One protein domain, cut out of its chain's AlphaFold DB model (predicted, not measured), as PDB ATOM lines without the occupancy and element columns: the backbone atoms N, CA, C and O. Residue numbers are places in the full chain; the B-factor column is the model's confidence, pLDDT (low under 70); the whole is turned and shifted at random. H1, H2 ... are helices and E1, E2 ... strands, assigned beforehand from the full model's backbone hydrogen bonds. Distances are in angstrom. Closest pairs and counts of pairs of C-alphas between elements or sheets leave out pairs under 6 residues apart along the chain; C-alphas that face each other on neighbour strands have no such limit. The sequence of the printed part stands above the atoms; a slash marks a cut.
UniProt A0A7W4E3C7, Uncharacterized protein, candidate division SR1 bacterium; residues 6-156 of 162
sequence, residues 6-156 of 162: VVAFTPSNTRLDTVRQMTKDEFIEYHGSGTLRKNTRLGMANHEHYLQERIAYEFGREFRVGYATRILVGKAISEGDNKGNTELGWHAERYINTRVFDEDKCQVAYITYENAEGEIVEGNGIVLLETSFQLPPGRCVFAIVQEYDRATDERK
ATOM      1  N   VAL A   6     -16.237   3.192 -18.217       96.69
ATOM      2  CA  VAL A   6     -16.017   4.481 -17.550       96.69
ATOM      3  C   VAL A   6     -14.513   4.721 -17.399       96.69
ATOM      4  O   VAL A   6     -13.787   3.874 -16.873       96.69
ATOM      5  N   VAL A   7     -14.038   5.870 -17.872       96.75
ATOM      6  CA  VAL A   7     -12.632   6.294 -17.810       96.75
ATOM      7  C   VAL A   7     -12.487   7.608 -17.042       96.75
ATOM      8  O   VAL A   7     -13.470   8.252 -16.679       96.75
ATOM      9  N   ALA A   8     -11.248   7.990 -16.731       95.12
ATOM     10  CA  ALA A   8     -10.985   9.232 -16.018       95.12
ATOM     11  C   ALA A   8     -11.383  10.448 -16.869       95.12
ATOM     12  O   ALA A   8     -11.076  10.509 -18.059       95.12
ATOM     13  N   PHE A   9     -12.035  11.420 -16.234       95.31
ATOM     14  CA  PHE A   9     -12.360  12.695 -16.857       95.31
ATOM     15  C   PHE A   9     -11.093  13.475 -17.211       95.31
ATOM     16  O   PHE A   9     -10.214  13.650 -16.362       95.31
ATOM     17  N   THR A  10     -11.044  13.989 -18.438       92.88
ATOM     18  CA  THR A  10      -9.994  14.904 -18.886       92.88
ATOM     19  C   THR A  10     -10.624  16.264 -19.200       92.88
ATOM     20  O   THR A  10     -11.535  16.321 -20.021       92.88
ATOM     21  N   PRO A  11     -10.178  17.370 -18.571       91.94
ATOM     22  CA  PRO A  11     -10.731  18.694 -18.851       91.94
ATOM     23  C   PRO A  11     -10.647  19.063 -20.338       91.94
ATOM     24  O   PRO A  11      -9.558  19.047 -20.916       91.94
ATOM     25  N   SER A  12     -11.778  19.446 -20.940       87.81
ATOM     26  CA  SER A  12     -11.849  19.933 -22.326       87.81
ATOM     27  C   SER A  12     -11.664  21.455 -22.429       87.81
ATOM     28  O   SER A  12     -11.534  21.995 -23.526       87.81
ATOM     29  N   ASN A  13     -11.631  22.161 -21.290       87.94
ATOM     30  CA  ASN A  13     -11.617  23.625 -21.169       87.94
ATOM     31  C   ASN A  13     -12.852  24.304 -21.781       87.94
ATOM     32  O   ASN A  13     -12.805  25.465 -22.198       87.94
ATOM     33  N   THR A  14     -13.978  23.594 -21.822       89.44
ATOM     34  CA  THR A  14     -15.263  24.132 -22.274       89.44
ATOM     35  C   THR A  14     -16.228  24.287 -21.099       89.44
ATOM     36  O   THR A  14     -16.053  23.696 -20.036       89.44
ATOM     37  N   ARG A  15     -17.314  25.048 -21.291       86.69
ATOM     38  CA  ARG A  15     -18.401  25.131 -20.291       86.69
ATOM     39  C   ARG A  15     -19.070  23.776 -20.017       86.69
ATOM     40  O   ARG A  15     -19.783  23.648 -19.027       86.69
ATOM     41  N   LEU A  16     -18.861  22.791 -20.891       88.81
ATOM     42  CA  LEU A  16     -19.421  21.454 -20.748       88.81
ATOM     43  C   LEU A  16     -18.662  20.619 -19.712       88.81
ATOM     44  O   LEU A  16     -19.249  19.686 -19.180       88.81
ATOM     45  N   ASP A  17     -17.431  20.996 -19.340       91.62
ATOM     46  CA  ASP A  17     -16.690  20.357 -18.239       91.62
ATOM     47  C   ASP A  17     -17.496  20.409 -16.937       91.62
ATOM     48  O   ASP A  17     -17.637  19.406 -16.238       91.62
ATOM     49  N   THR A  18     -18.085  21.574 -16.641       90.38
ATOM     50  CA  THR A  18     -18.929  21.762 -15.459       90.38
ATOM     51  C   THR A  18     -20.138  20.844 -15.512       90.38
ATOM     52  O   THR A  18     -20.442  20.195 -14.519       90.38
ATOM     53  N   VAL A  19     -20.805  20.758 -16.671       91.19
ATOM     54  CA  VAL A  19     -21.962  19.873 -16.845       91.19
ATOM     55  C   VAL A  19     -21.541  18.432 -16.604       91.19
ATOM     56  O   VAL A  19     -22.134  17.791 -15.742       91.19
ATOM     57  N   ARG A  20     -20.489  17.945 -17.276       93.38
ATOM     58  CA  ARG A  20     -19.997  16.559 -17.195       93.38
ATOM     59  C   ARG A  20     -19.715  16.107 -15.763       93.38
ATOM     60  O   ARG A  20     -19.934  14.941 -15.443       93.38
ATOM     61  N   GLN A  21     -19.291  17.026 -14.900       92.44
ATOM     62  CA  GLN A  21     -18.998  16.758 -13.492       92.44
ATOM     63  C   GLN A  21     -20.173  16.991 -12.529       92.44
ATOM     64  O   GLN A  21     -20.057  16.618 -11.363       92.44
ATOM     65  N   MET A  22     -21.290  17.577 -12.978       94.06
ATOM     66  CA  MET A  22     -22.456  17.803 -12.117       94.06
ATOM     67  C   MET A  22     -22.942  16.499 -11.500       94.06
ATOM     68  O   MET A  22     -23.170  15.502 -12.195       94.06
ATOM     69  N   THR A  23     -23.215  16.561 -10.205       94.62
ATOM     70  CA  THR A  23     -23.916  15.504  -9.492       94.62
ATOM     71  C   THR A  23     -25.330  15.317 -10.043       94.62
ATOM     72  O   THR A  23     -25.889  16.156 -10.757       94.62
ATOM     73  N   LYS A  24     -25.945  14.187  -9.686       94.62
ATOM     74  CA  LYS A  24     -27.343  13.908 -10.019       94.62
ATOM     75  C   LYS A  24     -28.277  15.027  -9.548       94.62
ATOM     76  O   LYS A  24     -29.142  15.439 -10.316       94.62
ATOM     77  N   ASP A  25     -28.107  15.500  -8.318       94.50
ATOM     78  CA  ASP A  25     -29.020  16.472  -7.715       94.50
ATOM     79  C   ASP A  25     -28.878  17.852  -8.367       94.50
ATOM     80  O   ASP A  25     -29.886  18.435  -8.765       94.50
ATOM     81  N   GLU A  26     -27.643  18.313  -8.600       96.06
ATOM     82  CA  GLU A  26     -27.375  19.555  -9.342       96.06
ATOM     83  C   GLU A  26     -27.966  19.498 -10.752       96.06
ATOM     84  O   GLU A  26     -28.630  20.433 -11.204       96.06
ATOM     85  N   PHE A  27     -27.785  18.375 -11.452       95.81
ATOM     86  CA  PHE A  27     -28.355  18.216 -12.783       95.81
ATOM     87  C   PHE A  27     -29.882  18.267 -12.757       95.81
ATOM     88  O   PHE A  27     -30.485  18.949 -13.582       95.81
ATOM     89  N   ILE A  28     -30.524  17.571 -11.815       96.50
ATOM     90  CA  ILE A  28     -31.984  17.589 -11.683       96.50
ATOM     91  C   ILE A  28     -32.477  19.013 -11.424       96.50
ATOM     92  O   ILE A  28     -33.463  19.424 -12.032       96.50
ATOM     93  N   GLU A  29     -31.805  19.770 -10.560       95.75
ATOM     94  CA  GLU A  29     -32.180  21.143 -10.224       95.75
ATOM     95  C   GLU A  29     -32.098  22.080 -11.439       95.75
ATOM     96  O   GLU A  29     -33.096  22.728 -11.793       95.75
ATOM     97  N   TYR A  30     -30.942  22.109 -12.107       94.88
ATOM     98  CA  TYR A  30     -30.635  23.103 -13.137       94.88
ATOM     99  C   TYR A  30     -31.059  22.696 -14.553       94.88
ATOM    100  O   TYR A  30     -31.437  23.559 -15.346       94.88
ATOM    101  N   HIS A  31     -31.046  21.400 -14.871       95.06
ATOM    102  CA  HIS A  31     -31.235  20.889 -16.236       95.06
ATOM    103  C   HIS A  31     -32.361  19.860 -16.376       95.06
ATOM    104  O   HIS A  31     -32.882  19.686 -17.477       95.06
ATOM    105  N   GLY A  32     -32.771  19.210 -15.285       94.38
ATOM    106  CA  GLY A  32     -33.824  18.201 -15.305       94.38
ATOM    107  C   GLY A  32     -35.168  18.753 -15.783       94.38
ATOM    108  O   GLY A  32     -35.539  19.909 -15.525       94.38
ATOM    109  N   SER A  33     -35.953  17.908 -16.446       96.25
ATOM    110  CA  SER A  33     -37.295  18.290 -16.875       96.25
ATOM    111  C   SER A  33     -38.187  18.670 -15.686       96.25
ATOM    112  O   SER A  33     -37.936  18.343 -14.519       96.25
ATOM    113  N   GLY A  34     -39.286  19.378 -15.966       96.81
ATOM    114  CA  GLY A  34     -40.299  19.662 -14.943       96.81
ATOM    115  C   GLY A  34     -40.830  18.381 -14.284       96.81
ATOM    116  O   GLY A  34     -41.053  18.355 -13.071       96.81
ATOM    117  N   THR A  35     -40.959  17.306 -15.065       96.62
ATOM    118  CA  THR A  35     -41.389  15.985 -14.597       96.62
ATOM    119  C   THR A  35     -40.342  15.352 -13.690       96.62
ATOM    120  O   THR A  35     -40.685  14.930 -12.587       96.62
ATOM    121  N   LEU A  36     -39.066  15.333 -14.092       97.06
ATOM    122  CA  LEU A  36     -37.989  14.769 -13.277       97.06
ATOM    123  C   LEU A  36     -37.870  15.501 -11.936       97.06
ATOM    124  O   LEU A  36     -37.866  14.863 -10.881       97.06
ATOM    125  N   ARG A  37     -37.894  16.837 -11.946       97.62
ATOM    126  CA  ARG A  37     -37.890  17.650 -10.718       97.62
ATOM    127  C   ARG A  37     -39.099  17.382  -9.831       97.62
ATOM    128  O   ARG A  37     -38.963  17.264  -8.614       97.62
ATOM    129  N   LYS A  38     -40.300  17.282 -10.407       97.50
ATOM    130  CA  LYS A  38     -41.520  16.965  -9.650       97.50
ATOM    131  C   LYS A  38     -41.437  15.575  -9.016       97.50
ATOM    132  O   LYS A  38     -41.659  15.466  -7.817       97.50
ATOM    133  N   ASN A  39     -41.070  14.552  -9.781       97.12
ATOM    134  CA  ASN A  39     -40.990  13.172  -9.295       97.12
ATOM    135  C   ASN A  39     -39.926  13.017  -8.203       97.12
ATOM    136  O   ASN A  39     -40.154  12.317  -7.219       97.12
ATOM    137  N   THR A  40     -38.806  13.734  -8.335       96.75
ATOM    138  CA  THR A  40     -37.761  13.807  -7.303       96.75
ATOM    139  C   THR A  40     -38.302  14.402  -6.005       96.75
ATOM    140  O   THR A  40     -38.159  13.795  -4.950       96.75
ATOM    141  N   ARG A  41     -39.005  15.544  -6.075       96.56
ATOM    142  CA  ARG A  41     -39.631  16.173  -4.896       96.56
ATOM    143  C   ARG A  41     -40.694  15.295  -4.231       96.56
ATOM    144  O   ARG A  41     -40.889  15.398  -3.028       96.56
ATOM    145  N   LEU A  42     -41.377  14.451  -5.002       97.00
ATOM    146  CA  LEU A  42     -42.365  13.496  -4.494       97.00
ATOM    147  C   LEU A  42     -41.737  12.217  -3.905       97.00
ATOM    148  O   LEU A  42     -42.476  11.356  -3.438       97.00
ATOM    149  N   GLY A  43     -40.407  12.067  -3.930       95.75
ATOM    150  CA  GLY A  43     -39.716  10.886  -3.402       95.75
ATOM    151  C   GLY A  43     -39.861   9.629  -4.267       95.75
ATOM    152  O   GLY A  43     -39.663   8.520  -3.776       95.75
ATOM    153  N   MET A  44     -40.224   9.772  -5.546       97.19
ATOM    154  CA  MET A  44     -40.339   8.636  -6.464       97.19
ATOM    155  C   MET A  44     -38.957   8.102  -6.862       97.19
ATOM    156  O   MET A  44     -37.998   8.864  -6.999       97.19
ATOM    157  N   ALA A  45     -38.871   6.799  -7.146       94.38
ATOM    158  CA  ALA A  45     -37.683   6.204  -7.750       94.38
ATOM    159  C   ALA A  45     -37.439   6.820  -9.142       94.38
ATOM    160  O   ALA A  45     -38.151   6.539 -10.101       94.38
ATOM    161  N   ASN A  46     -36.442   7.701  -9.239       94.88
ATOM    162  CA  ASN A  46     -36.206   8.561 -10.404       94.88
ATOM    163  C   ASN A  46     -34.901   8.247 -11.152       94.88
ATOM    164  O   ASN A  46     -34.536   8.991 -12.056       94.88
ATOM    165  N   HIS A  47     -34.164   7.205 -10.755       93.19
ATOM    166  CA  HIS A  47     -32.803   6.973 -11.243       93.19
ATOM    167  C   HIS A  47     -32.750   6.715 -12.753       93.19
ATOM    168  O   HIS A  47     -31.988   7.387 -13.438       93.19
ATOM    169  N   GLU A  48     -33.596   5.825 -13.279       92.06
ATOM    170  CA  GLU A  48     -33.658   5.568 -14.727       92.06
ATOM    171  C   GLU A  48     -34.090   6.818 -15.501       92.06
ATOM    172  O   GLU A  48     -33.501   7.141 -16.523       92.06
ATOM    173  N   HIS A  49     -35.071   7.568 -14.989       94.62
ATOM    174  CA  HIS A  49     -35.537   8.799 -15.630       94.62
ATOM    175  C   HIS A  49     -34.428   9.857 -15.701       94.62
ATOM    176  O   HIS A  49     -34.193  10.434 -16.758       94.62
ATOM    177  N   TYR A  50     -33.707  10.056 -14.593       95.69
ATOM    178  CA  TYR A  50     -32.517  10.902 -14.554       95.69
ATOM    179  C   TYR A  50     -31.470  10.437 -15.564       95.69
ATOM    180  O   TYR A  50     -30.955  11.262 -16.308       95.69
ATOM    181  N   LEU A  51     -31.163   9.138 -15.600       94.88
ATOM    182  CA  LEU A  51     -30.150   8.603 -16.500       94.88
ATOM    183  C   LEU A  51     -30.525   8.829 -17.965       94.88
ATOM    184  O   LEU A  51     -29.686   9.310 -18.714       94.88
ATOM    185  N   GLN A  52     -31.766   8.554 -18.373       93.31
ATOM    186  CA  GLN A  52     -32.191   8.800 -19.755       93.31
ATOM    187  C   GLN A  52     -32.114  10.288 -20.116       93.31
ATOM    188  O   GLN A  52     -31.547  10.630 -21.150       93.31
ATOM    189  N   GLU A  53     -32.609  11.189 -19.256       95.31
ATOM    190  CA  GLU A  53     -32.501  12.633 -19.509       95.31
ATOM    191  C   GLU A  53     -31.045  13.101 -19.556       95.31
ATOM    192  O   GLU A  53     -30.680  13.924 -20.394       95.31
ATOM    193  N   ARG A  54     -30.196  12.567 -18.674       95.31
ATOM    194  CA  ARG A  54     -28.791  12.951 -18.600       95.31
ATOM    195  C   ARG A  54     -28.004  12.479 -19.815       95.31
ATOM    196  O   ARG A  54     -27.228  13.255 -20.360       95.31
ATOM    197  N   ILE A  55     -28.231  11.246 -20.262       95.12
ATOM    198  CA  ILE A  55     -27.631  10.702 -21.484       95.12
ATOM    199  C   ILE A  55     -28.074  11.507 -22.702       95.12
ATOM    200  O   ILE A  55     -27.230  11.893 -23.507       95.12
ATOM    201  N   ALA A  56     -29.365  11.829 -22.794       93.62
ATOM    202  CA  ALA A  56     -29.886  12.651 -23.877       93.62
ATOM    203  C   ALA A  56     -29.260  14.057 -23.896       93.62
ATOM    204  O   ALA A  56     -28.951  14.580 -24.963       93.62
ATOM    205  N   TYR A  57     -29.045  14.658 -22.721       92.88
ATOM    206  CA  TYR A  57     -28.409  15.970 -22.593       92.88
ATOM    207  C   TYR A  57     -26.925  15.951 -22.992       92.88
ATOM    208  O   TYR A  57     -26.452  16.873 -23.646       92.88
ATOM    209  N   GLU A  58     -26.189  14.917 -22.581       91.75
ATOM    210  CA  GLU A  58     -24.739  14.802 -22.793       91.75
ATOM    211  C   GLU A  58     -24.374  14.376 -24.215       91.75
ATOM    212  O   GLU A  58     -23.430  14.901 -24.801       91.75
ATOM    213  N   PHE A  59     -25.101  13.403 -24.762       93.00
ATOM    214  CA  PHE A  59     -24.704  12.708 -25.985       93.00
ATOM    215  C   PHE A  59     -25.642  12.976 -27.164       93.00
ATOM    216  O   PHE A  59     -25.229  12.800 -28.310       93.00
ATOM    217  N   GLY A  60     -26.864  13.439 -26.896       92.19
ATOM    218  CA  GLY A  60     -27.885  13.725 -27.898       92.19
ATOM    219  C   GLY A  60     -29.163  12.914 -27.683       92.19
ATOM    220  O   GLY A  60     -29.157  11.853 -27.061       92.19
ATOM    221  N   ARG A  61     -30.285  13.424 -28.198       90.50
ATOM    222  CA  ARG A  61     -31.645  12.967 -27.867       90.50
ATOM    223  C   ARG A  61     -31.909  11.481 -28.125       90.50
ATOM    224  O   ARG A  61     -32.694  10.884 -27.393       90.50
ATOM    225  N   GLU A  62     -31.294  10.904 -29.151       92.94
ATOM    226  CA  GLU A  62     -31.531   9.500 -29.517       92.94
ATOM    227  C   GLU A  62     -30.618   8.522 -28.770       92.94
ATOM    228  O   GLU A  62     -30.810   7.306 -28.861       92.94
ATOM    229  N   PHE A  63     -29.639   9.029 -28.011       95.19
ATOM    230  CA  PHE A  63     -28.847   8.186 -27.132       95.19
ATOM    231  C   PHE A  63     -29.684   7.688 -25.962       95.19
ATOM    232  O   PHE A  63     -30.480   8.401 -25.352       95.19
ATOM    233  N   ARG A  64     -29.457   6.423 -25.634       94.19
ATOM    234  CA  ARG A  64     -30.121   5.682 -24.576       94.19
ATOM    235  C   ARG A  64     -29.076   4.972 -23.746       94.19
ATOM    236  O   ARG A  64     -27.985   4.658 -24.221       94.19
ATOM    237  N   VAL A  65     -29.450   4.663 -22.515       94.94
ATOM    238  CA  VAL A  65     -28.689   3.754 -21.659       94.94
ATOM    239  C   VAL A  65     -29.523   2.530 -21.326       94.94
ATOM    240  O   VAL A  65     -30.691   2.637 -20.959       94.94
ATOM    241  N   GLY A  66     -28.913   1.355 -21.445       93.31
ATOM    242  CA  GLY A  66     -29.545   0.079 -21.128       93.31
ATOM    243  C   GLY A  66     -28.579  -0.872 -20.434       93.31
ATOM    244  O   GLY A  66     -27.374  -0.623 -20.370       93.31
ATOM    245  N   TYR A  67     -29.116  -1.959 -19.888       94.19
ATOM    246  CA  TYR A  67     -28.290  -3.033 -19.346       94.19
ATOM    247  C   TYR A  67     -27.579  -3.765 -20.481       94.19
ATOM    248  O   TYR A  67     -28.215  -4.208 -21.436       94.19
ATOM    249  N   ALA A  68     -26.270  -3.949 -20.335       94.25
ATOM    250  CA  ALA A  68     -25.422  -4.649 -21.293       94.25
ATOM    251  C   ALA A  68     -25.921  -6.080 -21.590       94.25
ATOM    252  O   ALA A  68     -25.712  -6.602 -22.681       94.25
ATOM    253  N   THR A  69     -26.639  -6.701 -20.647       94.31
ATOM    254  CA  THR A  69     -27.246  -8.034 -20.794       94.31
ATOM    255  C   THR A  69     -28.350  -8.093 -21.844       94.31
ATOM    256  O   THR A  69     -28.660  -9.178 -22.322       94.31
ATOM    257  N   ARG A  70     -28.956  -6.950 -22.176       94.25
ATOM    258  CA  ARG A  70     -30.065  -6.813 -23.131       94.25
ATOM    259  C   ARG A  70     -29.624  -6.210 -24.462       94.25
ATOM    260  O   ARG A  70     -30.469  -5.833 -25.267       94.25
ATOM    261  N   ILE A  71     -28.315  -6.045 -24.656       95.50
ATOM    262  CA  ILE A  71     -27.748  -5.351 -25.807       95.50
ATOM    263  C   ILE A  71     -26.730  -6.261 -26.484       95.50
ATOM    264  O   ILE A  71     -25.754  -6.709 -25.876       95.50
ATOM    265  N   LEU A  72     -26.945  -6.503 -27.773       96.31
ATOM    266  CA  LEU A  72     -25.982  -7.155 -28.648       96.31
ATOM    267  C   LEU A  72     -25.393  -6.112 -29.591       96.31
ATOM    268  O   LEU A  72     -26.119  -5.345 -30.220       96.31
ATOM    269  N   VAL A  73     -24.065  -6.096 -29.672       96.81
ATOM    270  CA  VAL A  73     -23.306  -5.183 -30.529       96.81
ATOM    271  C   VAL A  73     -22.581  -6.018 -31.574       96.81
ATOM    272  O   VAL A  73     -21.676  -6.790 -31.252       96.81
ATOM    273  N   GLY A  74     -23.010  -5.878 -32.822       95.81
ATOM    274  CA  GLY A  74     -22.436  -6.517 -33.996       95.81
ATOM    275  C   GLY A  74     -21.765  -5.517 -34.933       95.81
ATOM    276  O   GLY A  74     -21.703  -4.310 -34.683       95.81
ATOM    277  N   LYS A  75     -21.265  -6.026 -36.060       95.81
ATOM    278  CA  LYS A  75     -20.698  -5.184 -37.114       95.81
ATOM    279  C   LYS A  75     -21.822  -4.439 -37.834       95.81
ATOM    280  O   LYS A  75     -22.794  -5.068 -38.241       95.81
ATOM    281  N   ALA A  76     -21.667  -3.127 -38.006       93.69
ATOM    282  CA  ALA A  76     -22.597  -2.329 -38.799       93.69
ATOM    283  C   ALA A  76     -22.736  -2.899 -40.217       93.69
ATOM    284  O   ALA A  76     -21.755  -3.345 -40.823       93.69
ATOM    285  N   ILE A  77     -23.958  -2.881 -40.734       91.19
ATOM    286  CA  ILE A  77     -24.286  -3.434 -42.046       91.19
ATOM    287  C   ILE A  77     -24.319  -2.282 -43.044       91.19
ATOM    288  O   ILE A  77     -25.091  -1.347 -42.864       91.19
ATOM    289  N   SER A  78     -23.495  -2.347 -44.087       87.75
ATOM    290  CA  SER A  78     -23.563  -1.395 -45.195       87.75
ATOM    291  C   SER A  78     -24.309  -2.035 -46.357       87.75
ATOM    292  O   SER A  78     -23.981  -3.145 -46.773       87.75
ATOM    293  N   GLU A  79     -25.310  -1.329 -46.862       79.75
ATOM    294  CA  GLU A  79     -26.101  -1.716 -48.027       79.75
ATOM    295  C   GLU A  79     -25.802  -0.767 -49.193       79.75
ATOM    296  O   GLU A  79     -25.096   0.233 -49.026       79.75
ATOM    297  N   GLY A  80     -26.320  -1.090 -50.383       74.50
ATOM    298  CA  GLY A  80     -26.238  -0.204 -51.549       74.50
ATOM    299  C   GLY A  80     -26.811   1.190 -51.269       74.50
ATOM    300  O   GLY A  80     -27.397   1.420 -50.215       74.50
ATOM    301  N   ASP A  81     -26.630   2.115 -52.216       75.94
ATOM    302  CA  ASP A  81     -26.986   3.531 -52.057       75.94
ATOM    303  C   ASP A  81     -28.462   3.713 -51.663       75.94
ATOM    304  O   ASP A  81     -29.375   3.669 -52.489       75.94
ATOM    305  N   ASN A  82     -28.689   3.850 -50.358       82.44
ATOM    306  CA  ASN A  82     -29.986   4.060 -49.756       82.44
ATOM    307  C   ASN A  82     -29.881   5.225 -48.777       82.44
ATOM    308  O   ASN A  82     -28.862   5.435 -48.111       82.44
ATOM    309  N   LYS A  83     -30.959   6.007 -48.711       83.00
ATOM    310  CA  LYS A  83     -30.980   7.265 -47.968       83.00
ATOM    311  C   LYS A  83     -30.579   7.077 -46.501       83.00
ATOM    312  O   LYS A  83     -29.796   7.867 -45.984       83.00
ATOM    313  N   GLY A  84     -31.072   6.022 -45.852       83.38
ATOM    314  CA  GLY A  84     -30.793   5.786 -44.438       83.38
ATOM    315  C   GLY A  84     -29.331   5.426 -44.148       83.38
ATOM    316  O   GLY A  84     -28.804   5.869 -43.133       83.38
ATOM    317  N   ASN A  85     -28.647   4.683 -45.028       85.12
ATOM    318  CA  ASN A  85     -27.230   4.337 -44.864       85.12
ATOM    319  C   ASN A  85     -26.343   5.578 -45.081       85.12
ATOM    320  O   ASN A  85     -25.396   5.811 -44.332       85.12
ATOM    321  N   THR A  86     -26.702   6.423 -46.052       87.62
ATOM    322  CA  THR A  86     -26.035   7.711 -46.296       87.62
ATOM    323  C   THR A  86     -26.186   8.662 -45.105       87.62
ATOM    324  O   THR A  86     -25.192   9.197 -44.613       87.62
ATOM    325  N   GLU A  87     -27.404   8.834 -44.586       89.50
ATOM    326  CA  GLU A  87     -27.659   9.694 -43.424       89.50
ATOM    327  C   GLU A  87     -27.021   9.140 -42.140       89.50
ATOM    328  O   GLU A  87     -26.436   9.907 -41.375       89.50
ATOM    329  N   LEU A  88     -27.039   7.817 -41.926       90.38
ATOM    330  CA  LEU A  88     -26.281   7.165 -40.852       90.38
ATOM    331  C   LEU A  88     -24.801   7.558 -40.910       90.38
ATOM    332  O   LEU A  88     -24.232   7.924 -39.883       90.38
ATOM    333  N   GLY A  89     -24.193   7.490 -42.099       91.62
ATOM    334  CA  GLY A  89     -22.808   7.894 -42.321       91.62
ATOM    335  C   GLY A  89     -22.564   9.343 -41.904       91.62
ATOM    336  O   GLY A  89     -21.660   9.604 -41.113       91.62
ATOM    337  N   TRP A  90     -23.414  10.270 -42.354       92.19
ATOM    338  CA  TRP A  90     -23.314  11.690 -41.996       92.19
ATOM    339  C   TRP A  90     -23.464  11.937 -40.492       92.19
ATOM    340  O   TRP A  90     -22.683  12.690 -39.910       92.19
ATOM    341  N   HIS A  91     -24.449  11.310 -39.845       91.88
ATOM    342  CA  HIS A  91     -24.678  11.473 -38.410       91.88
ATOM    343  C   HIS A  91     -23.530  10.884 -37.584       91.88
ATOM    344  O   HIS A  91     -23.050  11.536 -36.655       91.88
ATOM    345  N   ALA A  92     -23.051   9.690 -37.937       91.69
ATOM    346  CA  ALA A  92     -21.940   9.049 -37.249       91.69
ATOM    347  C   ALA A  92     -20.629   9.823 -37.415       91.69
ATOM    348  O   ALA A  92     -19.951  10.093 -36.424       91.69
ATOM    349  N   GLU A  93     -20.287  10.224 -38.641       93.12
ATOM    350  CA  GLU A  93     -19.088  11.015 -38.920       93.12
ATOM    351  C   GLU A  93     -19.126  12.345 -38.167       93.12
ATOM    352  O   GLU A  93     -18.153  12.709 -37.501       93.12
ATOM    353  N   ARG A  94     -20.267  13.043 -38.205       91.38
ATOM    354  CA  ARG A  94     -20.452  14.286 -37.456       91.38
ATOM    355  C   ARG A  94     -20.191  14.066 -35.972       91.38
ATOM    356  O   ARG A  94     -19.377  14.785 -35.413       91.38
ATOM    357  N   TYR A  95     -20.802  13.056 -35.356       90.50
ATOM    358  CA  TYR A  95     -20.603  12.775 -33.934       90.50
ATOM    359  C   TYR A  95     -19.146  12.532 -33.563       90.50
ATOM    360  O   TYR A  95     -18.616  13.131 -32.630       90.50
ATOM    361  N   ILE A  96     -18.500  11.642 -34.319       89.88
ATOM    362  CA  ILE A  96     -17.120  11.221 -34.092       89.88
ATOM    363  C   ILE A  96     -16.184  12.430 -34.174       89.88
ATOM    364  O   ILE A  96     -15.213  12.487 -33.424       89.88
ATOM    365  N   ASN A  97     -16.484  13.390 -35.050       89.75
ATOM    366  CA  ASN A  97     -15.650  14.565 -35.277       89.75
ATOM    367  C   ASN A  97     -16.001  15.764 -34.385       89.75
ATOM    368  O   ASN A  97     -15.140  16.612 -34.167       89.75
ATOM    369  N   THR A  98     -17.233  15.864 -33.877       87.88
ATOM    370  CA  THR A  98     -17.676  17.000 -33.048       87.88
ATOM    371  C   THR A  98     -17.785  16.684 -31.561       87.88
ATOM    372  O   THR A  98     -18.242  17.541 -30.804       87.88
ATOM    373  N   ARG A  99     -17.418  15.472 -31.123       88.50
ATOM    374  CA  ARG A  99     -17.367  15.146 -29.692       88.50
ATOM    375  C   ARG A  99     -16.450  16.125 -28.959       88.50
ATOM    376  O   ARG A  99     -15.373  16.466 -29.439       88.50
ATOM    377  N   VAL A 100     -16.907  16.582 -27.799       89.25
ATOM    378  CA  VAL A 100     -16.196  17.587 -26.992       89.25
ATOM    379  C   VAL A 100     -15.130  16.937 -26.116       89.25
ATOM    380  O   VAL A 100     -14.069  17.513 -25.905       89.25
ATOM    381  N   PHE A 101     -15.414  15.732 -25.625       93.50
ATOM    382  CA  PHE A 101     -14.530  14.971 -24.754       93.50
ATOM    383  C   PHE A 101     -13.804  13.906 -25.570       93.50
ATOM    384  O   PHE A 101     -14.431  13.053 -26.204       93.50
ATOM    385  N   ASP A 102     -12.475  13.953 -25.571       91.25
ATOM    386  CA  ASP A 102     -11.652  13.031 -26.354       91.25
ATOM    387  C   ASP A 102     -11.757  11.590 -25.859       91.25
ATOM    388  O   ASP A 102     -11.562  10.649 -26.639       91.25
ATOM    389  N   GLU A 103     -12.059  11.409 -24.577       94.06
ATOM    390  CA  GLU A 103     -12.285  10.114 -23.954       94.06
ATOM    391  C   GLU A 103     -13.627   9.470 -24.329       94.06
ATOM    392  O   GLU A 103     -13.778   8.266 -24.132       94.06
ATOM    393  N   ASP A 104     -14.572  10.222 -24.909       95.19
ATOM    394  CA  ASP A 104     -15.839   9.681 -25.409       95.19
ATOM    395  C   ASP A 104     -15.592   8.933 -26.735       95.19
ATOM    396  O   ASP A 104     -15.839   9.422 -27.843       95.19
ATOM    397  N   LYS A 105     -15.030   7.725 -26.631       95.56
ATOM    398  CA  LYS A 105     -14.756   6.858 -27.781       95.56
ATOM    399  C   LYS A 105     -16.041   6.184 -28.223       95.56
ATOM    400  O   LYS A 105     -16.737   5.579 -27.417       95.56
ATOM    401  N   CYS A 106     -16.329   6.217 -29.517       95.12
ATOM    402  CA  CYS A 106     -17.519   5.602 -30.090       95.12
ATOM    403  C   CYS A 106     -17.197   4.835 -31.370       95.12
ATOM    404  O   CYS A 106     -16.157   5.041 -32.000       95.12
ATOM    405  N   GLN A 107     -18.101   3.937 -31.749       94.88
ATOM    406  CA  GLN A 107     -18.036   3.214 -33.016       94.88
ATOM    407  C   GLN A 107     -19.426   3.070 -33.629       94.88
ATOM    408  O   GLN A 107     -20.432   3.046 -32.916       94.88
ATOM    409  N   VAL A 108     -19.463   2.914 -34.951       96.31
ATOM    410  CA  VAL A 108     -20.680   2.515 -35.661       96.31
ATOM    411  C   VAL A 108     -20.848   1.005 -35.528       96.31
ATOM    412  O   VAL A 108     -19.913   0.244 -35.787       96.31
ATOM    413  N   ALA A 109     -22.033   0.564 -35.124       96.81
ATOM    414  CA  ALA A 109     -22.340  -0.840 -34.897       96.81
ATOM    415  C   ALA A 109     -23.763  -1.178 -35.346       96.81
ATOM    416  O   ALA A 109     -24.618  -0.297 -35.446       96.81
ATOM    417  N   TYR A 110     -24.014  -2.464 -35.584       96.56
ATOM    418  CA  TYR A 110     -25.380  -2.980 -35.608       96.56
ATOM    419  C   TYR A 110     -25.763  -3.327 -34.174       96.56
ATOM    420  O   TYR A 110     -25.033  -4.060 -33.503       96.56
ATOM    421  N   ILE A 111     -26.858  -2.764 -33.687       97.25
ATOM    422  CA  ILE A 111     -27.275  -2.858 -32.292       97.25
ATOM    423  C   ILE A 111     -28.621  -3.564 -32.257       97.25
ATOM    424  O   ILE A 111     -29.541  -3.152 -32.955       97.25
ATOM    425  N   THR A 112     -28.739  -4.581 -31.411       96.69
ATOM    426  CA  THR A 112     -30.017  -5.201 -31.046       96.69
ATOM    427  C   THR A 112     -30.241  -4.954 -29.560       96.69
ATOM    428  O   THR A 112     -29.376  -5.278 -28.745       96.69
ATOM    429  N   TYR A 113     -31.383  -4.371 -29.210       95.00
ATOM    430  CA  TYR A 113     -31.751  -3.981 -27.853       95.00
ATOM    431  C   TYR A 113     -33.135  -4.520 -27.492       95.00
ATOM    432  O   TYR A 113     -34.098  -4.298 -28.221       95.00
ATOM    433  N   GLU A 114     -33.236  -5.190 -26.348       94.62
ATOM    434  CA  GLU A 114     -34.514  -5.597 -25.758       94.62
ATOM    435  C   GLU A 114     -34.970  -4.560 -24.720       94.62
ATOM    436  O   GLU A 114     -34.284  -4.326 -23.713       94.62
ATOM    437  N   ASN A 115     -36.121  -3.927 -24.958       86.88
ATOM    438  CA  ASN A 115     -36.666  -2.899 -24.073       86.88
ATOM    439  C   ASN A 115     -37.240  -3.482 -22.764       86.88
ATOM    440  O   ASN A 115     -37.069  -4.660 -22.437       86.88
ATOM    441  N   ALA A 116     -37.846  -2.634 -21.930       83.25
ATOM    442  CA  ALA A 116     -38.398  -3.073 -20.648       83.25
ATOM    443  C   ALA A 116     -39.617  -3.991 -20.836       83.25
ATOM    444  O   ALA A 116     -39.856  -4.869 -20.007       83.25
ATOM    445  N   GLU A 117     -40.334  -3.796 -21.938       87.44
ATOM    446  CA  GLU A 117     -41.536  -4.503 -22.358       87.44
ATOM    447  C   GLU A 117     -41.237  -5.838 -23.072       87.44
ATOM    448  O   GLU A 117     -42.160  -6.608 -23.333       87.44
ATOM    449  N   GLY A 118     -39.962  -6.142 -23.343       88.00
ATOM    450  CA  GLY A 118     -39.525  -7.356 -24.045       88.00
ATOM    451  C   GLY A 118     -39.563  -7.247 -25.574       88.00
ATOM    452  O   GLY A 118     -39.353  -8.237 -26.273       88.00
ATOM    453  N   GLU A 119     -39.826  -6.060 -26.116       90.50
ATOM    454  CA  GLU A 119     -39.757  -5.806 -27.550       90.50
ATOM    455  C   GLU A 119     -38.306  -5.607 -27.980       90.50
ATOM    456  O   GLU A 119     -37.500  -4.960 -27.302       90.50
ATOM    457  N   ILE A 120     -37.982  -6.150 -29.152       93.56
ATOM    458  CA  ILE A 120     -36.652  -6.036 -29.734       93.56
ATOM    459  C   ILE A 120     -36.647  -4.886 -30.733       93.56
ATOM    460  O   ILE A 120     -37.385  -4.909 -31.717       93.56
ATOM    461  N   VAL A 121     -35.764  -3.923 -30.496       93.62
ATOM    462  CA  VAL A 121     -35.443  -2.833 -31.417       93.62
ATOM    463  C   VAL A 121     -34.035  -3.067 -31.939       93.62
ATOM    464  O   VAL A 121     -33.113  -3.309 -31.157       93.62
ATOM    465  N   GLU A 122     -33.841  -2.995 -33.251       95.50
ATOM    466  CA  GLU A 122     -32.519  -3.184 -33.837       95.50
ATOM    467  C   GLU A 122     -32.251  -2.281 -35.034       95.50
ATOM    468  O   GLU A 122     -33.165  -1.706 -35.616       95.50
ATOM    469  N   GLY A 123     -30.978  -2.134 -35.386       94.75
ATOM    470  CA  GLY A 123     -30.565  -1.322 -36.519       94.75
ATOM    471  C   GLY A 123     -29.111  -0.884 -36.443       94.75
ATOM    472  O   GLY A 123     -28.377  -1.222 -35.513       94.75
ATOM    473  N   ASN A 124     -28.686  -0.103 -37.433       95.62
ATOM    474  CA  ASN A 124     -27.374   0.529 -37.379       95.62
ATOM    475  C   ASN A 124     -27.413   1.764 -36.480       95.62
ATOM    476  O   ASN A 124     -28.375   2.536 -36.474       95.62
ATOM    477  N   GLY A 125     -26.322   2.000 -35.769       95.62
ATOM    478  CA  GLY A 125     -26.236   3.123 -34.861       95.62
ATOM    479  C   GLY A 125     -24.839   3.361 -34.325       95.62
ATOM    480  O   GLY A 125     -23.850   2.871 -34.872       95.62
ATOM    481  N   ILE A 126     -24.773   4.132 -33.247       96.44
ATOM    482  CA  ILE A 126     -23.536   4.523 -32.577       96.44
ATOM    483  C   ILE A 126     -23.549   3.915 -31.181       96.44
ATOM    484  O   ILE A 126     -24.544   4.014 -30.468       96.44
ATOM    485  N   VAL A 127     -22.438   3.314 -30.773       96.62
ATOM    486  CA  VAL A 127     -22.237   2.838 -29.402       96.62
ATOM    487  C   VAL A 127     -21.017   3.515 -28.789       96.62
ATOM    488  O   VAL A 127     -19.988   3.667 -29.454       96.62
ATOM    489  N   LEU A 128     -21.131   3.934 -27.528       96.81
ATOM    490  CA  LEU A 128     -20.007   4.455 -26.756       96.81
ATOM    491  C   LEU A 128     -19.187   3.290 -26.195       96.81
ATOM    492  O   LEU A 128     -19.690   2.435 -25.465       96.81
ATOM    493  N   LEU A 129     -17.910   3.275 -26.560       96.69
ATOM    494  CA  LEU A 129     -16.889   2.354 -26.074       96.69
ATOM    495  C   LEU A 129     -16.355   2.808 -24.717       96.69
ATOM    496  O   LEU A 129     -16.256   2.009 -23.790       96.69
ATOM    497  N   GLU A 130     -16.020   4.092 -24.613       97.25
ATOM    498  CA  GLU A 130     -15.457   4.708 -23.415       97.25
ATOM    499  C   GLU A 130     -16.140   6.054 -23.169       97.25
ATOM    500  O   GLU A 130     -16.584   6.703 -24.116       97.25
ATOM    501  N   THR A 131     -16.257   6.457 -21.906       96.62
ATOM    502  CA  THR A 131     -16.710   7.801 -21.531       96.62
ATOM    503  C   THR A 131     -16.254   8.164 -20.122       96.62
ATOM    504  O   THR A 131     -16.095   7.292 -19.268       96.62
ATOM    505  N   SER A 132     -16.070   9.452 -19.844       95.06
ATOM    506  CA  SER A 132     -15.883   9.952 -18.475       95.06
ATOM    507  C   SER A 132     -17.186  10.141 -17.697       95.06
ATOM    508  O   SER A 132     -17.156  10.374 -16.483       95.06
ATOM    509  N   PHE A 133     -18.339  10.037 -18.368       94.69
ATOM    510  CA  PHE A 133     -19.636  10.096 -17.708       94.69
ATOM    511  C   PHE A 133     -19.806   8.914 -16.741       94.69
ATOM    512  O   PHE A 133     -19.575   7.757 -17.092       94.69
ATOM    513  N   GLN A 134     -20.216   9.206 -15.506       92.25
ATOM    514  CA  GLN A 134     -20.346   8.195 -14.458       92.25
ATOM    515  C   GLN A 134     -21.587   7.328 -14.693       92.25
ATOM    516  O   GLN A 134     -22.707   7.689 -14.329       92.25
ATOM    517  N   LEU A 135     -21.372   6.164 -15.302       92.94
ATOM    518  CA  LEU A 135     -22.402   5.158 -15.537       92.94
ATOM    519  C   LEU A 135     -22.457   4.148 -14.385       92.94
ATOM    520  O   LEU A 135     -21.412   3.746 -13.869       92.94
ATOM    521  N   PRO A 136     -23.655   3.668 -14.005       92.69
ATOM    522  CA  PRO A 136     -23.758   2.465 -13.192       92.69
ATOM    523  C   PRO A 136     -23.084   1.270 -13.893       92.69
ATOM    524  O   PRO A 136     -23.148   1.185 -15.122       92.69
ATOM    525  N   PRO A 137     -22.509   0.314 -13.142       91.94
ATOM    526  CA  PRO A 137     -21.918  -0.889 -13.722       91.94
ATOM    527  C   PRO A 137     -22.910  -1.697 -14.568       91.94
ATOM    528  O   PRO A 137     -24.109  -1.748 -14.274       91.94
ATOM    529  N   GLY A 138     -22.399  -2.374 -15.595       94.12
ATOM    530  CA  GLY A 138     -23.176  -3.231 -16.488       94.12
ATOM    531  C   GLY A 138     -24.069  -2.460 -17.460       94.12
ATOM    532  O   GLY A 138     -25.075  -3.004 -17.926       94.12
ATOM    533  N   ARG A 139     -23.749  -1.193 -17.747       95.50
ATOM    534  CA  ARG A 139     -24.519  -0.335 -18.655       95.50
ATOM    535  C   ARG A 139     -23.803  -0.113 -19.983       95.50
ATOM    536  O   ARG A 139     -22.582  -0.065 -20.076       95.50
ATOM    537  N   CYS A 140     -24.601   0.048 -21.026       96.19
ATOM    538  CA  CYS A 140     -24.141   0.408 -22.358       96.19
ATOM    539  C   CYS A 140     -24.920   1.635 -22.828       96.19
ATOM    540  O   CYS A 140     -26.143   1.694 -22.656       96.19
ATOM    541  N   VAL A 141     -24.204   2.600 -23.403       96.81
ATOM    542  CA  VAL A 141     -24.784   3.806 -23.998       96.81
ATOM    543  C   VAL A 141     -24.702   3.709 -25.513       96.81
ATOM    544  O   VAL A 141     -23.640   3.451 -26.083       96.81
ATOM    545  N   PHE A 142     -25.838   3.899 -26.171       96.50
ATOM    546  CA  PHE A 142     -25.975   3.682 -27.604       96.50
ATOM    547  C   PHE A 142     -27.123   4.507 -28.186       96.50
ATOM    548  O   PHE A 142     -28.040   4.890 -27.468       96.50
ATOM    549  N   ALA A 143     -27.096   4.735 -29.492       96.00
ATOM    550  CA  ALA A 143     -28.190   5.309 -30.262       96.00
ATOM    551  C   ALA A 143     -28.423   4.435 -31.495       96.00
ATOM    552  O   ALA A 143     -27.471   4.144 -32.217       96.00
ATOM    553  N   ILE A 144     -29.669   4.031 -31.751       94.69
ATOM    554  CA  ILE A 144     -30.057   3.407 -33.023       94.69
ATOM    555  C   ILE A 144     -30.443   4.549 -33.959       94.69
ATOM    556  O   ILE A 144     -31.421   5.246 -33.718       94.69
ATOM    557  N   VAL A 145     -29.632   4.768 -34.990       93.69
ATOM    558  CA  VAL A 145     -29.791   5.887 -35.930       93.69
ATOM    559  C   VAL A 145     -30.639   5.461 -37.118       93.69
ATOM    560  O   VAL A 145     -31.483   6.219 -37.570       93.69
ATOM    561  N   GLN A 146     -30.438   4.242 -37.607       93.06
ATOM    562  CA  GLN A 146     -31.194   3.663 -38.707       93.06
ATOM    563  C   GLN A 146     -31.805   2.347 -38.229       93.06
ATOM    564  O   GLN A 146     -31.157   1.298 -38.271       93.06
ATOM    565  N   GLU A 147     -33.040   2.429 -37.742       92.50
ATOM    566  CA  GLU A 147     -33.801   1.278 -37.261       92.50
ATOM    567  C   GLU A 147     -34.152   0.333 -38.418       92.50
ATOM    568  O   GLU A 147     -34.471   0.767 -39.527       92.50
ATOM    569  N   TYR A 148     -34.091  -0.965 -38.151       91.50
ATOM    570  CA  TYR A 148     -34.555  -2.016 -39.040       91.50
ATOM    571  C   TYR A 148     -35.933  -2.495 -38.579       91.50
ATOM    572  O   TYR A 148     -36.120  -2.912 -37.435       91.50
ATOM    573  N   ASP A 149     -36.905  -2.411 -39.480       88.81
ATOM    574  CA  ASP A 149     -38.268  -2.856 -39.257       88.81
ATOM    575  C   ASP A 149     -38.406  -4.331 -39.642       88.81
ATOM    576  O   ASP A 149     -38.430  -4.699 -40.817       88.81
ATOM    577  N   ARG A 150     -38.532  -5.189 -38.629       85.25
ATOM    578  CA  ARG A 150     -38.699  -6.636 -38.818       85.25
ATOM    579  C   ARG A 150     -40.000  -7.018 -39.513       85.25
ATOM    580  O   ARG A 150     -40.075  -8.106 -40.075       85.25
ATOM    581  N   ALA A 151     -41.044  -6.194 -39.410       87.19
ATOM    582  CA  ALA A 151     -42.348  -6.528 -39.972       87.19
ATOM    583  C   ALA A 151     -42.372  -6.316 -41.485       87.19
ATOM    584  O   ALA A 151     -43.023  -7.078 -42.200       87.19
ATOM    585  N   THR A 152     -41.669  -5.289 -41.962       86.19
ATOM    586  CA  THR A 152     -41.602  -4.946 -43.387       86.19
ATOM    587  C   THR A 152     -40.314  -5.401 -44.064       86.19
ATOM    588  O   THR A 152     -40.265  -5.370 -45.288       86.19
ATOM    589  N   ASP A 153     -39.314  -5.860 -43.301       83.56
ATOM    590  CA  ASP A 153     -37.966  -6.186 -43.792       83.56
ATOM    591  C   ASP A 153     -37.274  -4.968 -44.439       83.56
ATOM    592  O   ASP A 153     -36.538  -5.070 -45.418       83.56
ATOM    593  N   GLU A 154     -37.527  -3.775 -43.890       83.44
ATOM    594  CA  GLU A 154     -37.013  -2.512 -44.422       83.44
ATOM    595  C   GLU A 154     -36.279  -1.701 -43.358       83.44
ATOM    596  O   GLU A 154     -36.573  -1.754 -42.164       83.44
ATOM    597  N   ARG A 155     -35.330  -0.872 -43.797       80.62
ATOM    598  CA  ARG A 155     -34.702   0.119 -42.924       80.62
ATOM    599  C   ARG A 155     -35.506   1.406 -42.918       80.62
ATOM    600  O   ARG A 155     -35.775   1.984 -43.971       80.62
ATOM    601  N   LYS A 156     -35.816   1.897 -41.723       84.38
ATOM    602  CA  LYS A 156     -36.443   3.202 -41.531       84.38
ATOM    603  C   LYS A 156     -35.464   4.321 -41.892       84.38
ATOM    604  O   LYS A 156     -34.247   4.130 -41.963       84.38
TER     605      LYS A 156
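This is residues 6 to 156 of the 162 residues of an uncharacterized protein of candidate division SR1 bacterium (UniProt A0A7W4E3C7). A strongly twisted five-stranded sheet folds back on itself, with E1 and E5 facing E3 and E2 and E4 as the hinge, and the long helix H5 packs along one face of it. H4 is on the same face near E1, and beyond H4 three short helices, H1, H2 and H3, form a loose group at one end, away from the sheet. The printed part has 151 residues, with five named helices and five named strands in the order H1 H2 H3 H4 E1 E2 H5 E3 E4 E5; the sheet's order is E1 E5 E4 E3 E2, antiparallel throughout. The class is mixed, helices and strands; the whole is compact, with a radius of gyration of the C-alphas of 16.4 A and spans of 48 by 38 by 26 A.

In the sheet, E1 is residues 64 to 67, E2 71 to 75, E3 105 to 114 with 23.4 A, E4 120 to 131 with 25.6 A, and E5 139 to 149 with 24.9 A from first to last C-alpha. E5 ends at C-alpha 149 (-38.268, -2.856, -39.257). H5 is residues 83 to 98, 22.2 A, and H4 residues 47 to 59, 17.8 A. H1 is residues 16 to 21, beginning at C-alpha 16 (-19.421, 21.454, -20.748); H2 is 24 to 30 and H3 34 to 41.

E3, E4 and E5 form a meander, each strand the antiparallel neighbour of the one before; E3 and E4 are a hairpin, as are E4 and E5. E3 bends by 83 degrees at residue 108, E4 by 88 at 123 and E5 by 79 at 146. N 111 and O 123 are 2.8 A apart between E3 and E4, and N 143 and O 126 2.8 A between E5 and E4. The edge strands pair through N 64 and O 142, 2.8 A, for E1 and E5, and N 74 and O 110, 2.8 A, for E2 and E3. H5 is on the sheet at a height of 8.8 A, over E4 and only just over E3, with 3 C-alphas falling on E3; it runs along the strands, at 13 degrees to E4 on the local plane. Its closest C-alphas to E4 are those of Ala 92 and Ile 126, 6.7 A. H4 is on the same face, also at 8.8 A, and runs slantwise to the strands; the C-alphas of Gln 52 and Arg 64 in E1 come closest, 6.1 A. H2 and H4 only just touch, with 3 pairs of C-alphas within 8 A, the closest Ile 28 and Tyr 50, 7.3 A. H2 and H3 touch only at the corner, and only just, with 3 pairs, the closest C-alphas being those of Ile 28 and Arg 37, 6.0 A. H1 is close to H4 but not clearly touching, the C-alphas of Arg 20 and Glu 58 being 7.5 A apart. In H1, H2, H3, H4 and H5 every O i to N i+4 pair is within hydrogen-bond range.

The C-alphas of Leu 42 and Gly 80, the two farthest apart, are 51.6 A from each other. The printed part has no cut and no long link. The mean pLDDT of the printed part is 92.6, and no printed residue is under 70.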